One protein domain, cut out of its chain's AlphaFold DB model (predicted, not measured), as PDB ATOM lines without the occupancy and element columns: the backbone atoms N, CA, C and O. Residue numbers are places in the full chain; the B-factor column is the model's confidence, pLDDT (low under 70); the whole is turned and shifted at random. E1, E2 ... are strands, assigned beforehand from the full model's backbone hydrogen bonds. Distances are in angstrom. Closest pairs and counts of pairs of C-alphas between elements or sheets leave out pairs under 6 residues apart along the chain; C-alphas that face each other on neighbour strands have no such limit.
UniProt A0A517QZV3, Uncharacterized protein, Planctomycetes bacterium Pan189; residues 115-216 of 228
ATOM      1  N   ARG A 115     165.836 180.598 199.813       42.94
ATOM      2  CA  ARG A 115     165.402 179.314 199.245       42.94
ATOM      3  C   ARG A 115     165.543 178.146 200.226       42.94
ATOM      4  O   ARG A 115     164.664 177.292 200.273       42.94
ATOM      5  N   GLU A 116     166.607 178.111 201.027       36.19
ATOM      6  CA  GLU A 116     166.834 177.078 202.049       36.19
ATOM      7  C   GLU A 116     165.987 177.322 203.306       36.19
ATOM      8  O   GLU A 116     165.468 176.381 203.910       36.19
ATOM      9  N   ALA A 117     165.786 178.591 203.671       46.34
ATOM     10  CA  ALA A 117     165.002 178.982 204.838       46.34
ATOM     11  C   ALA A 117     163.498 178.688 204.672       46.34
ATOM     12  O   ALA A 117     162.832 178.301 205.631       46.34
ATOM     13  N   ASN A 118     162.985 178.783 203.440       49.00
ATOM     14  CA  ASN A 118     161.581 178.526 203.111       49.00
ATOM     15  C   ASN A 118     161.119 177.078 203.389       49.00
ATOM     16  O   ASN A 118     159.911 176.840 203.456       49.00
ATOM     17  N   LEU A 119     162.040 176.118 203.558       45.38
ATOM     18  CA  LEU A 119     161.736 174.683 203.655       45.38
ATOM     19  C   LEU A 119     161.578 174.153 205.092       45.38
ATOM     20  O   LEU A 119     161.142 173.014 205.265       45.38
ATOM     21  N   ARG A 120     161.915 174.930 206.135       52.44
ATOM     22  CA  ARG A 120     161.807 174.482 207.539       52.44
ATOM     23  C   ARG A 120     161.285 175.595 208.451       52.44
ATOM     24  O   ARG A 120     161.871 176.666 208.538       52.44
ATOM     25  N   GLY A 121     160.201 175.313 209.174       78.50
ATOM     26  CA  GLY A 121     159.594 176.267 210.107       78.50
ATOM     27  C   GLY A 121     158.811 177.381 209.407       78.50
ATOM     28  O   GLY A 121     158.333 177.206 208.285       78.50
ATOM     29  N   PHE A 122     158.646 178.518 210.082       85.06
ATOM     30  CA  PHE A 122     157.902 179.681 209.564       85.06
ATOM     31  C   PHE A 122     158.796 180.756 208.941       85.06
ATOM     32  O   PHE A 122     158.298 181.774 208.459       85.06
ATOM     33  N   HIS A 123     160.110 180.527 208.954       88.75
ATOM     34  CA  HIS A 123     161.072 181.447 208.380       88.75
ATOM     35  C   HIS A 123     160.867 181.552 206.868       88.75
ATOM     36  O   HIS A 123     160.731 180.540 206.184       88.75
ATOM     37  N   GLY A 124     160.855 182.774 206.347       90.00
ATOM     38  CA  GLY A 124     160.769 182.990 204.914       90.00
ATOM     39  C   GLY A 124     160.077 184.282 204.539       90.00
ATOM     40  O   GLY A 124     159.793 185.148 205.373       90.00
ATOM     41  N   MET A 125     159.806 184.392 203.249       90.19
ATOM     42  CA  MET A 125     159.084 185.517 202.687       90.19
ATOM     43  C   MET A 125     157.613 185.155 202.509       90.19
ATOM     44  O   MET A 125     157.264 184.075 202.034       90.19
ATOM     45  N   TRP A 126     156.750 186.077 202.903       94.12
ATOM     46  CA  TRP A 126     155.307 185.921 202.893       94.12
ATOM     47  C   TRP A 126     154.675 187.110 202.177       94.12
ATOM     48  O   TRP A 126     155.180 188.231 202.246       94.12
ATOM     49  N   LEU A 127     153.564 186.866 201.497       94.00
ATOM     50  CA  LEU A 127     152.696 187.879 200.925       94.00
ATOM     51  C   LEU A 127     151.558 188.135 201.903       94.00
ATOM     52  O   LEU A 127     150.810 187.217 202.233       94.00
ATOM     53  N   MET A 128     151.448 189.364 202.391       94.62
ATOM     54  CA  MET A 128     150.314 189.789 203.194       94.62
ATOM     55  C   MET A 128     149.275 190.450 202.302       94.62
ATOM     56  O   MET A 128     149.598 191.458 201.678       94.62
ATOM     57  N   THR A 129     148.050 189.939 202.314       94.12
ATOM     58  CA  THR A 129     146.896 190.512 201.611       94.12
ATOM     59  C   THR A 129     145.939 191.082 202.653       94.12
ATOM     60  O   THR A 129     145.491 190.370 203.552       94.12
ATOM     61  N   LEU A 130     145.679 192.387 202.593       90.25
ATOM     62  CA  LEU A 130     144.726 193.075 203.470       90.25
ATOM     63  C   LEU A 130     143.310 193.025 202.872       90.25
ATOM     64  O   LEU A 130     143.156 192.783 201.683       90.25
ATOM     65  N   ALA A 131     142.278 193.338 203.663       77.12
ATOM     66  CA  ALA A 131     140.867 193.259 203.250       77.12
ATOM     67  C   ALA A 131     140.459 194.144 202.045       77.12
ATOM     68  O   ALA A 131     139.364 193.983 201.520       77.12
ATOM     69  N   ALA A 132     141.313 195.077 201.615       81.06
ATOM     70  CA  ALA A 132     141.120 195.907 200.420       81.06
ATOM     71  C   ALA A 132     142.006 195.453 199.241       81.06
ATOM     72  O   ALA A 132     142.445 196.285 198.449       81.06
ATOM     73  N   ASP A 133     142.366 194.165 199.213       83.56
ATOM     74  CA  ASP A 133     143.276 193.535 198.243       83.56
ATOM     75  C   ASP A 133     144.652 194.212 198.144       83.56
ATOM     76  O   ASP A 133     145.383 194.085 197.163       83.56
ATOM     77  N   TYR A 134     145.037 194.946 199.192       88.19
ATOM     78  CA  TYR A 134     146.362 195.535 199.270       88.19
ATOM     79  C   TYR A 134     147.366 194.461 199.658       88.19
ATOM     80  O   TYR A 134     147.332 193.933 200.775       88.19
ATOM     81  N   GLU A 135     148.282 194.184 198.742       91.62
ATOM     82  CA  GLU A 135     149.318 193.186 198.923       91.62
ATOM     83  C   GLU A 135     150.657 193.821 199.270       91.62
ATOM     84  O   GLU A 135     151.080 194.826 198.691       91.62
ATOM     85  N   ARG A 136     151.367 193.212 200.217       89.81
ATOM     86  CA  ARG A 136     152.739 193.607 200.527       89.81
ATOM     87  C   ARG A 136     153.570 192.448 201.045       89.81
ATOM     88  O   ARG A 136     153.054 191.588 201.758       89.81
ATOM     89  N   PRO A 137     154.880 192.462 200.790       91.06
ATOM     90  CA  PRO A 137     155.748 191.454 201.352       91.06
ATOM     91  C   PRO A 137     155.986 191.651 202.851       91.06
ATOM     92  O   PRO A 137     156.083 192.766 203.382       91.06
ATOM     93  N   VAL A 138     156.117 190.520 203.531       93.44
ATOM     94  CA  VAL A 138     156.468 190.397 204.939       93.44
ATOM     95  C   VAL A 138     157.566 189.353 205.043       93.44
ATOM     96  O   VAL A 138     157.400 188.219 204.607       93.44
ATOM     97  N   PHE A 139     158.690 189.724 205.644       92.25
ATOM     98  CA  PHE A 139     159.677 188.733 206.049       92.25
ATOM     99  C   PHE A 139     159.326 188.232 207.444       92.25
ATOM    100  O   PHE A 139     159.222 189.022 208.387       92.25
ATOM    101  N   VAL A 140     159.140 186.922 207.563       93.88
ATOM    102  CA  VAL A 140     158.900 186.248 208.836       93.88
ATOM    103  C   VAL A 140     160.196 185.576 209.259       93.88
ATOM    104  O   VAL A 140     160.741 184.740 208.544       93.88
ATOM    105  N   TYR A 141     160.687 185.944 210.438       91.69
ATOM    106  CA  TYR A 141     161.876 185.360 211.043       91.69
ATOM    107  C   TYR A 141     161.460 184.511 212.228       91.69
ATOM    108  O   TYR A 141     160.875 185.028 213.175       91.69
ATOM    109  N   GLN A 142     161.792 183.224 212.219       90.56
ATOM    110  CA  GLN A 142     161.665 182.412 213.422       90.56
ATOM    111  C   GLN A 142     162.813 182.750 214.379       90.56
ATOM    112  O   GLN A 142     163.975 182.539 214.044       90.56
ATOM    113  N   VAL A 143     162.477 183.343 215.527       89.31
ATOM    114  CA  VAL A 143     163.436 183.797 216.552       89.31
ATOM    115  C   VAL A 143     163.736 182.663 217.525       89.31
ATOM    116  O   VAL A 143     164.885 182.427 217.874       89.31
ATOM    117  N   THR A 144     162.693 181.944 217.938       88.38
ATOM    118  CA  THR A 144     162.773 180.709 218.728       88.38
ATOM    119  C   THR A 144     161.732 179.722 218.185       88.38
ATOM    120  O   THR A 144     160.909 180.111 217.347       88.38
ATOM    121  N   PRO A 145     161.687 178.457 218.646       88.56
ATOM    122  CA  PRO A 145     160.660 177.513 218.206       88.56
ATOM    123  C   PRO A 145     159.227 178.048 218.350       88.56
ATOM    124  O   PRO A 145     158.397 177.774 217.489       88.56
ATOM    125  N   ASN A 146     158.974 178.882 219.367       91.75
ATOM    126  CA  ASN A 146     157.650 179.419 219.684       91.75
ATOM    127  C   ASN A 146     157.536 180.940 219.484       91.75
ATOM    128  O   ASN A 146     156.590 181.546 219.986       91.75
ATOM    129  N   VAL A 147     158.488 181.596 218.815       92.44
ATOM    130  CA  VAL A 147     158.449 183.052 218.587       92.44
ATOM    131  C   VAL A 147     158.866 183.382 217.161       92.44
ATOM    132  O   VAL A 147     159.916 182.944 216.691       92.44
ATOM    133  N   VAL A 148     158.070 184.218 216.495       94.88
ATOM    134  CA  VAL A 148     158.358 184.754 215.160       94.88
ATOM    135  C   VAL A 148     158.345 186.280 215.162       94.88
ATOM    136  O   VAL A 148     157.599 186.914 215.903       94.88
ATOM    137  N   SER A 149     159.177 186.887 214.320       94.44
ATOM    138  CA  SER A 149     159.219 188.326 214.075       94.44
ATOM    139  C   SER A 149     158.730 188.632 212.671       94.44
ATOM    140  O   SER A 149     159.227 188.063 211.701       94.44
ATOM    141  N   PHE A 150     157.784 189.557 212.558       94.69
ATOM    142  CA  PHE A 150     157.328 190.098 211.287       94.69
ATOM    143  C   PHE A 150     158.086 191.385 211.002       94.69
ATOM    144  O   PHE A 150     157.896 192.395 211.685       94.69
ATOM    145  N   ARG A 151     158.918 191.370 209.962       90.31
ATOM    146  CA  ARG A 151     159.547 192.574 209.421       90.31
ATOM    147  C   ARG A 151     158.773 193.019 208.204       90.31
ATOM    148  O   ARG A 151     158.762 192.368 207.160       90.31
ATOM    149  N   THR A 152     158.104 194.146 208.356       85.81
ATOM    150  CA  THR A 152     157.307 194.731 207.294       85.81
ATOM    151  C   THR A 152     157.206 196.238 207.510       85.81
ATOM    152  O   THR A 152     157.179 196.697 208.650       85.81
ATOM    153  N   GLY A 153     157.190 197.023 206.431       72.38
ATOM    154  CA  GLY A 153     157.078 198.481 206.505       72.38
ATOM    155  C   GLY A 153     155.659 198.901 206.885       72.38
ATOM    156  O   GLY A 153     154.850 199.206 206.017       72.38
ATOM    157  N   GLY A 154     155.286 198.819 208.165       76.88
ATOM    158  CA  GLY A 154     154.004 199.328 208.659       76.88
ATOM    159  C   GLY A 154     153.496 198.659 209.934       76.88
ATOM    160  O   GLY A 154     154.228 197.957 210.622       76.88
ATOM    161  N   VAL A 155     152.210 198.875 210.204       78.62
ATOM    162  CA  VAL A 155     151.582 198.717 211.527       78.62
ATOM    163  C   VAL A 155     151.448 197.272 212.030       78.62
ATOM    164  O   VAL A 155     151.379 197.040 213.228       78.62
ATOM    165  N   ILE A 156     151.499 196.277 211.144       87.25
ATOM    166  CA  ILE A 156     151.321 194.854 211.493       87.25
ATOM    167  C   ILE A 156     152.659 194.175 211.888       87.25
ATOM    168  O   ILE A 156     152.705 193.011 212.293       87.25
ATOM    169  N   GLY A 157     153.784 194.894 211.794       91.81
ATOM    170  CA  GLY A 157     155.094 194.385 212.208       91.81
ATOM    171  C   GLY A 157     155.199 194.187 213.722       91.81
ATOM    172  O   GLY A 157     154.633 194.951 214.504       91.81
ATOM    173  N   GLY A 158     155.974 193.196 214.161       93.56
ATOM    174  CA  GLY A 158     156.153 192.920 215.588       93.56
ATOM    175  C   GLY A 158     156.706 191.534 215.892       93.56
ATOM    176  O   GLY A 158     157.098 190.793 214.991       93.56
ATOM    177  N   LEU A 159     156.747 191.194 217.178       95.12
ATOM    178  CA  LEU A 159     157.026 189.851 217.676       95.12
ATOM    179  C   LEU A 159     155.722 189.149 218.026       95.12
ATOM    180  O   LEU A 159     154.845 189.739 218.658       95.12
ATOM    181  N   TYR A 160     155.634 187.879 217.658       95.88
ATOM    182  CA  TYR A 160     154.472 187.032 217.862       95.88
ATOM    183  C   TYR A 160     154.889 185.722 218.520       95.88
ATOM    184  O   TYR A 160     155.910 185.136 218.166       95.88
ATOM    185  N   HIS A 161     154.081 185.254 219.462       95.44
ATOM    186  CA  HIS A 161     154.239 183.969 220.123       95.44
ATOM    187  C   HIS A 161     153.345 182.920 219.473       95.44
ATOM    188  O   HIS A 161     152.158 183.161 219.265       95.44
ATOM    189  N   ILE A 162     153.911 181.756 219.183       94.06
ATOM    190  CA  ILE A 162     153.202 180.616 218.613       94.06
ATOM    191  C   ILE A 162     152.575 179.816 219.757       94.06
ATOM    192  O   ILE A 162     153.274 179.318 220.637       94.06
ATOM    193  N   GLN A 163     151.253 179.681 219.722       92.19
ATOM    194  CA  GLN A 163     150.436 178.938 220.673       92.19
ATOM    195  C   GLN A 163     149.547 177.961 219.900       92.19
ATOM    196  O   GLN A 163     148.453 178.313 219.461       92.19
ATOM    197  N   GLY A 164     150.027 176.732 219.697       92.75
ATOM    198  CA  GLY A 164     149.312 175.739 218.888       92.75
ATOM    199  C   GLY A 164     149.136 176.215 217.444       92.75
ATOM    200  O   GLY A 164     150.119 176.405 216.731       92.75
ATOM    201  N   ASP A 165     147.887 176.424 217.023       92.69
ATOM    202  CA  ASP A 165     147.524 176.922 215.693       92.69
ATOM    203  C   ASP A 165     147.421 178.454 215.616       92.69
ATOM    204  O   ASP A 165     146.919 178.981 214.627       92.69
ATOM    205  N   ARG A 166     147.874 179.190 216.637       94.94
ATOM    206  CA  ARG A 166     147.744 180.653 216.701       94.94
ATOM    207  C   ARG A 166     149.077 181.355 216.863       94.94
ATOM    208  O   ARG A 166     149.944 180.874 217.585       94.94
ATOM    209  N   TRP A 167     149.225 182.526 216.253       95.62
ATOM    210  CA  TRP A 167     150.303 183.468 216.540       95.62
ATOM    211  C   TRP A 167     149.719 184.719 217.188       95.62
ATOM    212  O   TRP A 167     148.951 185.457 216.571       95.62
ATOM    213  N   VAL A 168     150.097 184.956 218.438       94.94
ATOM    214  CA  VAL A 168     149.588 186.055 219.261       94.94
ATOM    215  C   VAL A 168     150.660 187.126 219.377       94.94
ATOM    216  O   VAL A 168     151.793 186.834 219.756       94.94
ATOM    217  N   MET A 169     150.321 188.370 219.053       94.38
ATOM    218  CA  MET A 169     151.260 189.485 219.142       94.38
ATOM    219  C   MET A 169     151.735 189.691 220.586       94.38
ATOM    220  O   MET A 169     150.930 189.911 221.489       94.38
ATOM    221  N   LEU A 170     153.053 189.659 220.779       92.19
ATOM    222  CA  LEU A 170     153.723 189.992 222.034       92.19
ATOM    223  C   LEU A 170     154.129 191.464 222.074       92.19
ATOM    224  O   LEU A 170     153.860 192.152 223.052       92.19
ATOM    225  N   ILE A 171     154.821 191.923 221.027       91.38
ATOM    226  CA  ILE A 171     155.421 193.258 220.977       91.38
ATOM    227  C   ILE A 171     155.132 193.857 219.600       91.38
ATOM    228  O   ILE A 171     155.688 193.371 218.610       91.38
ATOM    229  N   PRO A 172     154.279 194.887 219.502       91.12
ATOM    230  CA  PRO A 172     154.057 195.579 218.245       91.12
ATOM    231  C   PRO A 172     155.267 196.450 217.885       91.12
ATOM    232  O   PRO A 172     155.962 196.971 218.757       91.12
ATOM    233  N   THR A 173     155.494 196.664 216.591       88.88
ATOM    234  CA  THR A 173     156.438 197.699 216.129       88.88
ATOM    235  C   THR A 173     155.818 199.099 216.239       88.88
ATOM    236  O   THR A 173     156.533 200.066 216.479       88.88
ATOM    237  N   ASP A 174     154.490 199.208 216.113       85.69
ATOM    238  CA  ASP A 174     153.719 200.438 216.331       85.69
ATOM    239  C   ASP A 174     152.825 200.282 217.569       85.69
ATOM    240  O   ASP A 174     151.909 199.466 217.575       85.69
ATOM    241  N   LYS A 175     153.064 201.086 218.611       82.81
ATOM    242  CA  LYS A 175     152.359 200.992 219.904       82.81
ATOM    243  C   LYS A 175     150.838 201.163 219.811       82.81
ATOM    244  O   LYS A 175     150.137 200.759 220.730       82.81
ATOM    245  N   ARG A 176     150.322 201.756 218.729       81.12
ATOM    246  CA  ARG A 176     148.873 201.910 218.498       81.12
ATOM    247  C   ARG A 176     148.182 200.582 218.178       81.12
ATOM    248  O   ARG A 176     146.955 200.493 218.213       81.12
ATOM    249  N   MET A 177     148.972 199.566 217.849       81.19
ATOM    250  CA  MET A 177     148.523 198.237 217.475       81.19
ATOM    251  C   MET A 177     148.726 197.311 218.658       81.19
ATOM    252  O   MET A 177     149.813 197.247 219.229       81.19
ATOM    253  N   SER A 178     147.691 196.577 219.045       78.31
ATOM    254  CA  SER A 178     147.801 195.619 220.136       78.31
ATOM    255  C   SER A 178     146.943 194.394 219.845       78.31
ATOM    256  O   SER A 178     145.972 194.446 219.104       78.31
ATOM    257  N   LYS A 179     147.286 193.242 220.428       83.88
ATOM    258  CA  LYS A 179     146.390 192.069 220.438       83.88
ATOM    259  C   LYS A 179     146.011 191.544 219.038       83.88
ATOM    260  O   LYS A 179     144.877 191.104 218.838       83.88
ATOM    261  N   HIS A 180     146.928 191.593 218.070       92.25
ATOM    262  CA  HIS A 180     146.732 190.855 216.824       92.25
ATOM    263  C   HIS A 180     146.840 189.356 217.080       92.25
ATOM    264  O   HIS A 180     147.765 188.898 217.757       92.25
ATOM    265  N   GLU A 181     145.906 188.610 216.509       95.00
ATOM    266  CA  GLU A 181     145.895 187.157 216.538       95.00
ATOM    267  C   GLU A 181     145.772 186.627 215.119       95.00
ATOM    268  O   GLU A 181     144.866 186.994 214.365       95.00
ATOM    269  N   TRP A 182     146.699 185.745 214.779       96.25
ATOM    270  CA  TRP A 182     146.723 185.039 213.517       96.25
ATOM    271  C   TRP A 182     146.444 183.563 213.750       96.25
ATOM    272  O   TRP A 182     147.046 182.963 214.630       96.25
ATOM    273  N   LYS A 183     145.579 182.959 212.946       95.88
ATOM    274  CA  LYS A 183     145.311 181.527 212.923       95.88
ATOM    275  C   LYS A 183     146.030 180.879 211.748       95.88
ATOM    276  O   LYS A 183     145.806 181.239 210.594       95.88
ATOM    277  N   VAL A 184     146.864 179.894 212.037       93.75
ATOM    278  CA  VAL A 184     147.541 179.055 211.053       93.75
ATOM    279  C   VAL A 184     146.514 178.104 210.452       93.75
ATOM    280  O   VAL A 184     145.999 177.219 211.129       93.75
ATOM    281  N   LEU A 185     146.197 178.297 209.173       90.62
ATOM    282  CA  LEU A 185     145.287 177.407 208.451       90.62
ATOM    283  C   LEU A 185     146.039 176.190 207.908       90.62
ATOM    284  O   LEU A 185     145.513 175.081 207.906       90.62
ATOM    285  N   ASN A 186     147.273 176.402 207.448       90.44
ATOM    286  CA  ASN A 186     148.216 175.361 207.046       90.44
ATOM    287  C   ASN A 186     149.656 175.920 207.048       90.44
ATOM    288  O   ASN A 186     149.885 177.067 207.422       90.44
ATOM    289  N   ALA A 187     150.636 175.126 206.606       86.56
ATOM    290  CA  ALA A 187     152.056 175.511 206.598       86.56
ATOM    291  C   ALA A 187     152.379 176.783 205.783       86.56
ATOM    292  O   ALA A 187     153.409 177.427 206.020       86.56
ATOM    293  N   ASN A 188     151.504 177.138 204.840       90.69
ATOM    294  CA  ASN A 188     151.697 178.206 203.868       90.69
ATOM    295  C   ASN A 188     150.669 179.331 203.983       90.69
ATOM    296  O   ASN A 188     150.827 180.319 203.279       90.69
ATOM    297  N   VAL A 189     149.633 179.207 204.818       91.88
ATOM    298  CA  VAL A 189     148.566 180.212 204.923       91.88
ATOM    299  C   VAL A 189     148.207 180.470 206.379       91.88
ATOM    300  O   VAL A 189     147.887 179.546 207.133       91.88
ATOM    301  N   VAL A 190     148.206 181.747 206.750       95.25
ATOM    302  CA  VAL A 190     147.811 182.237 208.071       95.25
ATOM    303  C   VAL A 190     146.774 183.351 207.904       95.25
ATOM    304  O   VAL A 190     146.930 184.213 207.046       95.25
ATOM    305  N   LEU A 191     145.712 183.339 208.704       95.62
ATOM    306  CA  LEU A 191     144.606 184.300 208.657       95.62
ATOM    307  C   LEU A 191     144.579 185.137 209.932       95.62
ATOM    308  O   LEU A 191     144.549 184.579 211.023       95.62
ATOM    309  N   MET A 192     144.520 186.457 209.829       95.50
ATOM    310  CA  MET A 192     144.293 187.326 210.975       95.50
ATOM    311  C   MET A 192     142.837 187.196 211.425       95.50
ATOM    312  O   MET A 192     141.920 187.658 210.750       95.50
ATOM    313  N   THR A 193     142.613 186.555 212.569       93.38
ATOM    314  CA  THR A 193     141.271 186.355 213.141       93.38
ATOM    315  C   THR A 193     140.869 187.476 214.082       93.38
ATOM    316  O   THR A 193     139.684 187.641 214.364       93.38
ATOM    317  N   LYS A 194     141.847 188.231 214.587       89.38
ATOM    318  CA  LYS A 194     141.603 189.371 215.459       89.38
ATOM    319  C   LYS A 194     142.613 190.470 215.189       89.38
ATOM    320  O   LYS A 194     143.817 190.253 215.320       89.38
ATOM    321  N   SER A 195     142.108 191.663 214.923       86.69
ATOM    322  CA  SER A 195     142.859 192.908 214.993       86.69
ATOM    323  C   SER A 195     142.176 193.826 215.993       86.69
ATOM    324  O   SER A 195     141.141 194.416 215.706       86.69
ATOM    325  N   SER A 196     142.747 193.953 217.189       74.75
ATOM    326  CA  SER A 196     142.382 195.054 218.076       74.75
ATOM    327  C   SER A 196     143.308 196.224 217.786       74.75
ATOM    328  O   SER A 196     144.510 196.061 217.602       74.75
ATOM    329  N   THR A 197     142.771 197.425 217.782       68.56
ATOM    330  CA  THR A 197     143.577 198.635 217.871       68.56
ATOM    331  C   THR A 197     142.837 199.569 218.815       68.56
ATOM    332  O   THR A 197     141.608 199.538 218.873       68.56
ATOM    333  N   ASP A 198     143.564 200.361 219.595       69.56
ATOM    334  CA  ASP A 198     142.907 201.340 220.470       69.56
ATOM    335  C   ASP A 198     142.486 202.594 219.670       69.56
ATOM    336  O   ASP A 198     141.647 203.366 220.123       69.56
ATOM    337  N   ALA A 199     143.038 202.790 218.461       69.19
ATOM    338  CA  ALA A 199     142.753 203.938 217.589       69.19
ATOM    339  C   ALA A 199     143.076 203.703 216.089       69.19
ATOM    340  O   ALA A 199     143.380 204.654 215.369       69.19
ATOM    341  N   GLY A 200     143.094 202.456 215.609       71.88
ATOM    342  CA  GLY A 200     143.566 202.101 214.261       71.88
ATOM    343  C   GLY A 200     142.532 201.365 213.396       71.88
ATOM    344  O   GLY A 200     141.423 201.076 213.843       71.88
ATOM    345  N   PRO A 201     142.884 201.044 212.140       80.81
ATOM    346  CA  PRO A 201     142.037 200.230 211.273       80.81
ATOM    347  C   PRO A 201     141.881 198.802 211.807       80.81
ATOM    348  O   PRO A 201     142.779 198.274 212.469       80.81
ATOM    349  N   ASP A 202     140.756 198.166 211.487       87.19
ATOM    350  CA  ASP A 202     140.582 196.729 211.680       87.19
ATOM    351  C   ASP A 202     141.216 195.980 210.501       87.19
ATOM    352  O   ASP A 202     140.849 196.185 209.344       87.19
ATOM    353  N   TYR A 203     142.197 195.133 210.803       88.88
ATOM    354  CA  TYR A 203     142.882 194.279 209.834       88.88
ATOM    355  C   TYR A 203     142.407 192.821 209.890       88.88
ATOM    356  O   TYR A 203     143.008 191.954 209.254       88.88
ATOM    357  N   SER A 204     141.340 192.529 210.640       91.19
ATOM    358  CA  SER A 204     140.740 191.194 210.685       91.19
ATOM    359  C   SER A 204     140.353 190.742 209.273       91.19
ATOM    360  O   SER A 204     139.821 191.512 208.477       91.19
ATOM    361  N   GLY A 205     140.660 189.489 208.945       92.25
ATOM    362  CA  GLY A 205     140.518 188.949 207.592       92.25
ATOM    363  C   GLY A 205     141.778 189.046 206.730       92.25
ATOM    364  O   GLY A 205     141.837 188.373 205.705       92.25
ATOM    365  N   ALA A 206     142.807 189.803 207.137       93.88
ATOM    366  CA  ALA A 206     144.083 189.819 206.423       93.88
ATOM    367  C   ALA A 206     144.721 188.421 206.386       93.88
ATOM    368  O   ALA A 206     144.684 187.686 207.373       93.88
ATOM    369  N   THR A 207     145.361 188.060 205.278       96.25
ATOM    370  CA  THR A 207     146.030 186.762 205.115       96.25
ATOM    371  C   THR A 207     147.526 186.925 204.918       96.25
ATOM    372  O   THR A 207     147.975 187.907 204.339       96.25
ATOM    373  N   LEU A 208     148.297 185.938 205.361       95.31
ATOM    374  CA  LEU A 208     149.704 185.744 205.034       95.31
ATOM    375  C   LEU A 208     149.855 184.439 204.263       95.31
ATOM    376  O   LEU A 208     149.575 183.371 204.806       95.31
ATOM    377  N   SER A 209     150.351 184.533 203.035       94.50
ATOM    378  CA  SER A 209     150.616 183.396 202.153       94.50
ATOM    379  C   SER A 209     152.116 183.259 201.911       94.50
ATOM    380  O   SER A 209     152.773 184.219 201.517       94.50
ATOM    381  N   ARG A 210     152.695 182.082 202.159       91.56
ATOM    382  CA  ARG A 210     154.133 181.853 201.966       91.56
ATOM    383  C   ARG A 210     154.479 181.944 200.480       91.56
ATOM    384  O   ARG A 210     153.858 181.275 199.657       91.56
ATOM    385  N   ILE A 211     155.504 182.723 200.150       87.88
ATOM    386  CA  ILE A 211     156.037 182.820 198.790       87.88
ATOM    387  C   ILE A 211     157.071 181.705 198.628       87.88
ATOM    388  O   ILE A 211     158.186 181.802 199.139       87.88
ATOM    389  N   ILE A 212     156.674 180.620 197.962       77.81
ATOM    390  CA  ILE A 212     157.517 179.427 197.762       77.81
ATOM    391  C   ILE A 212     158.421 179.599 196.536       77.81
ATOM    392  O   ILE A 212     159.560 179.136 196.539       77.81
ATOM    393  N   ASP A 213     157.933 180.311 195.522       73.25
ATOM    394  CA  ASP A 213     158.646 180.587 194.283       73.25
ATOM    395  C   ASP A 213     158.928 182.090 194.165       73.25
ATOM    396  O   ASP A 213     158.015 182.914 194.104       73.25
ATOM    397  N   LEU A 214     160.211 182.453 194.159       62.09
ATOM    398  CA  LEU A 214     160.650 183.843 194.023       62.09
ATOM    399  C   LEU A 214     160.353 184.406 192.625       62.09
ATOM    400  O   LEU A 214     160.266 185.625 192.481       62.09
ATOM    401  N   ASP A 215     160.149 183.549 191.621       66.38
ATOM    402  CA  ASP A 215     159.783 183.971 190.268       66.38
ATOM    403  C   ASP A 215     158.305 184.390 190.180       66.38
ATOM    404  O   ASP A 215     157.911 185.101 189.254       66.38
ATOM    405  N   GLN A 216     157.489 184.029 191.180       56.25
ATOM    406  CA  GLN A 216     156.105 184.493 191.334       56.25
ATOM    407  C   GLN A 216     156.007 185.876 191.985       56.25
ATOM    408  O   GLN A 216     154.906 186.370 192.226       56.25
TER     409      GLN A 216
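What this domain is: This is residues 115 to 216 of the 228 residues of an uncharacterized protein of Planctomycetes bacterium Pan189 (UniProt A0A517QZV3). Eight strands form a closed barrel, winding round from E1 to E8, with E8 back beside E1. They make a meander, each strand the antiparallel neighbour of the one before; E8 and E1 are antiparallel too. The printed part has 102 residues with eight named strands, E1 to E8 in chain order, and no named helix; the class is all strand. It is compact, with a radius of gyration of the C-alphas of 12.6 A, and spans 39 by 29 by 23 A.

How they stand to each other: Start at E1, residues 124 to 129, in a hairpin with E2, residues 135 to 144; N 126 and O 138 are within hydrogen-bond range at 2.8 A. E3, residues 147 to 151, forms a hairpin with E2, with N 141 and O 149 at 2.9 A. E4, residues 158 to 163, forms one with E3, with N 148 and O 160 at 2.9 A. E5, residues 166 to 172, forms one with E4, with N 161 and O 168 at 2.8 A. E6, residues 177 to 186, forms one with E5, with N 167 and O 182 at 2.8 A. E7, residues 189 to 197, forms one with E6, with N 183 and O 191 at 2.7 A, and bends by 50 degrees at residue 193. E8, residues 207 to 210, forms one with E7, with N 190 and O 208 at 2.9 A; on its other side look for E1, with N 127 and O 209 at 2.8 A. E1 and E5 are apart.

Where its parts are: Find C-alpha 124 at (160.769, 182.990, 204.914), where E1 begins, and C-alpha 210 at (154.133, 181.853, 201.966), where E8 ends. E2 measures 27.0 A, E6 25.1 A and E7 23.1 A.

The domain as a whole: The farthest C-alphas, of Glu 116 and Ala 199, are 39.3 A apart. The printed part has no cut and no long link. pLDDT is under 70 at residues 115 to 120, 197 to 199 and 214 to 216.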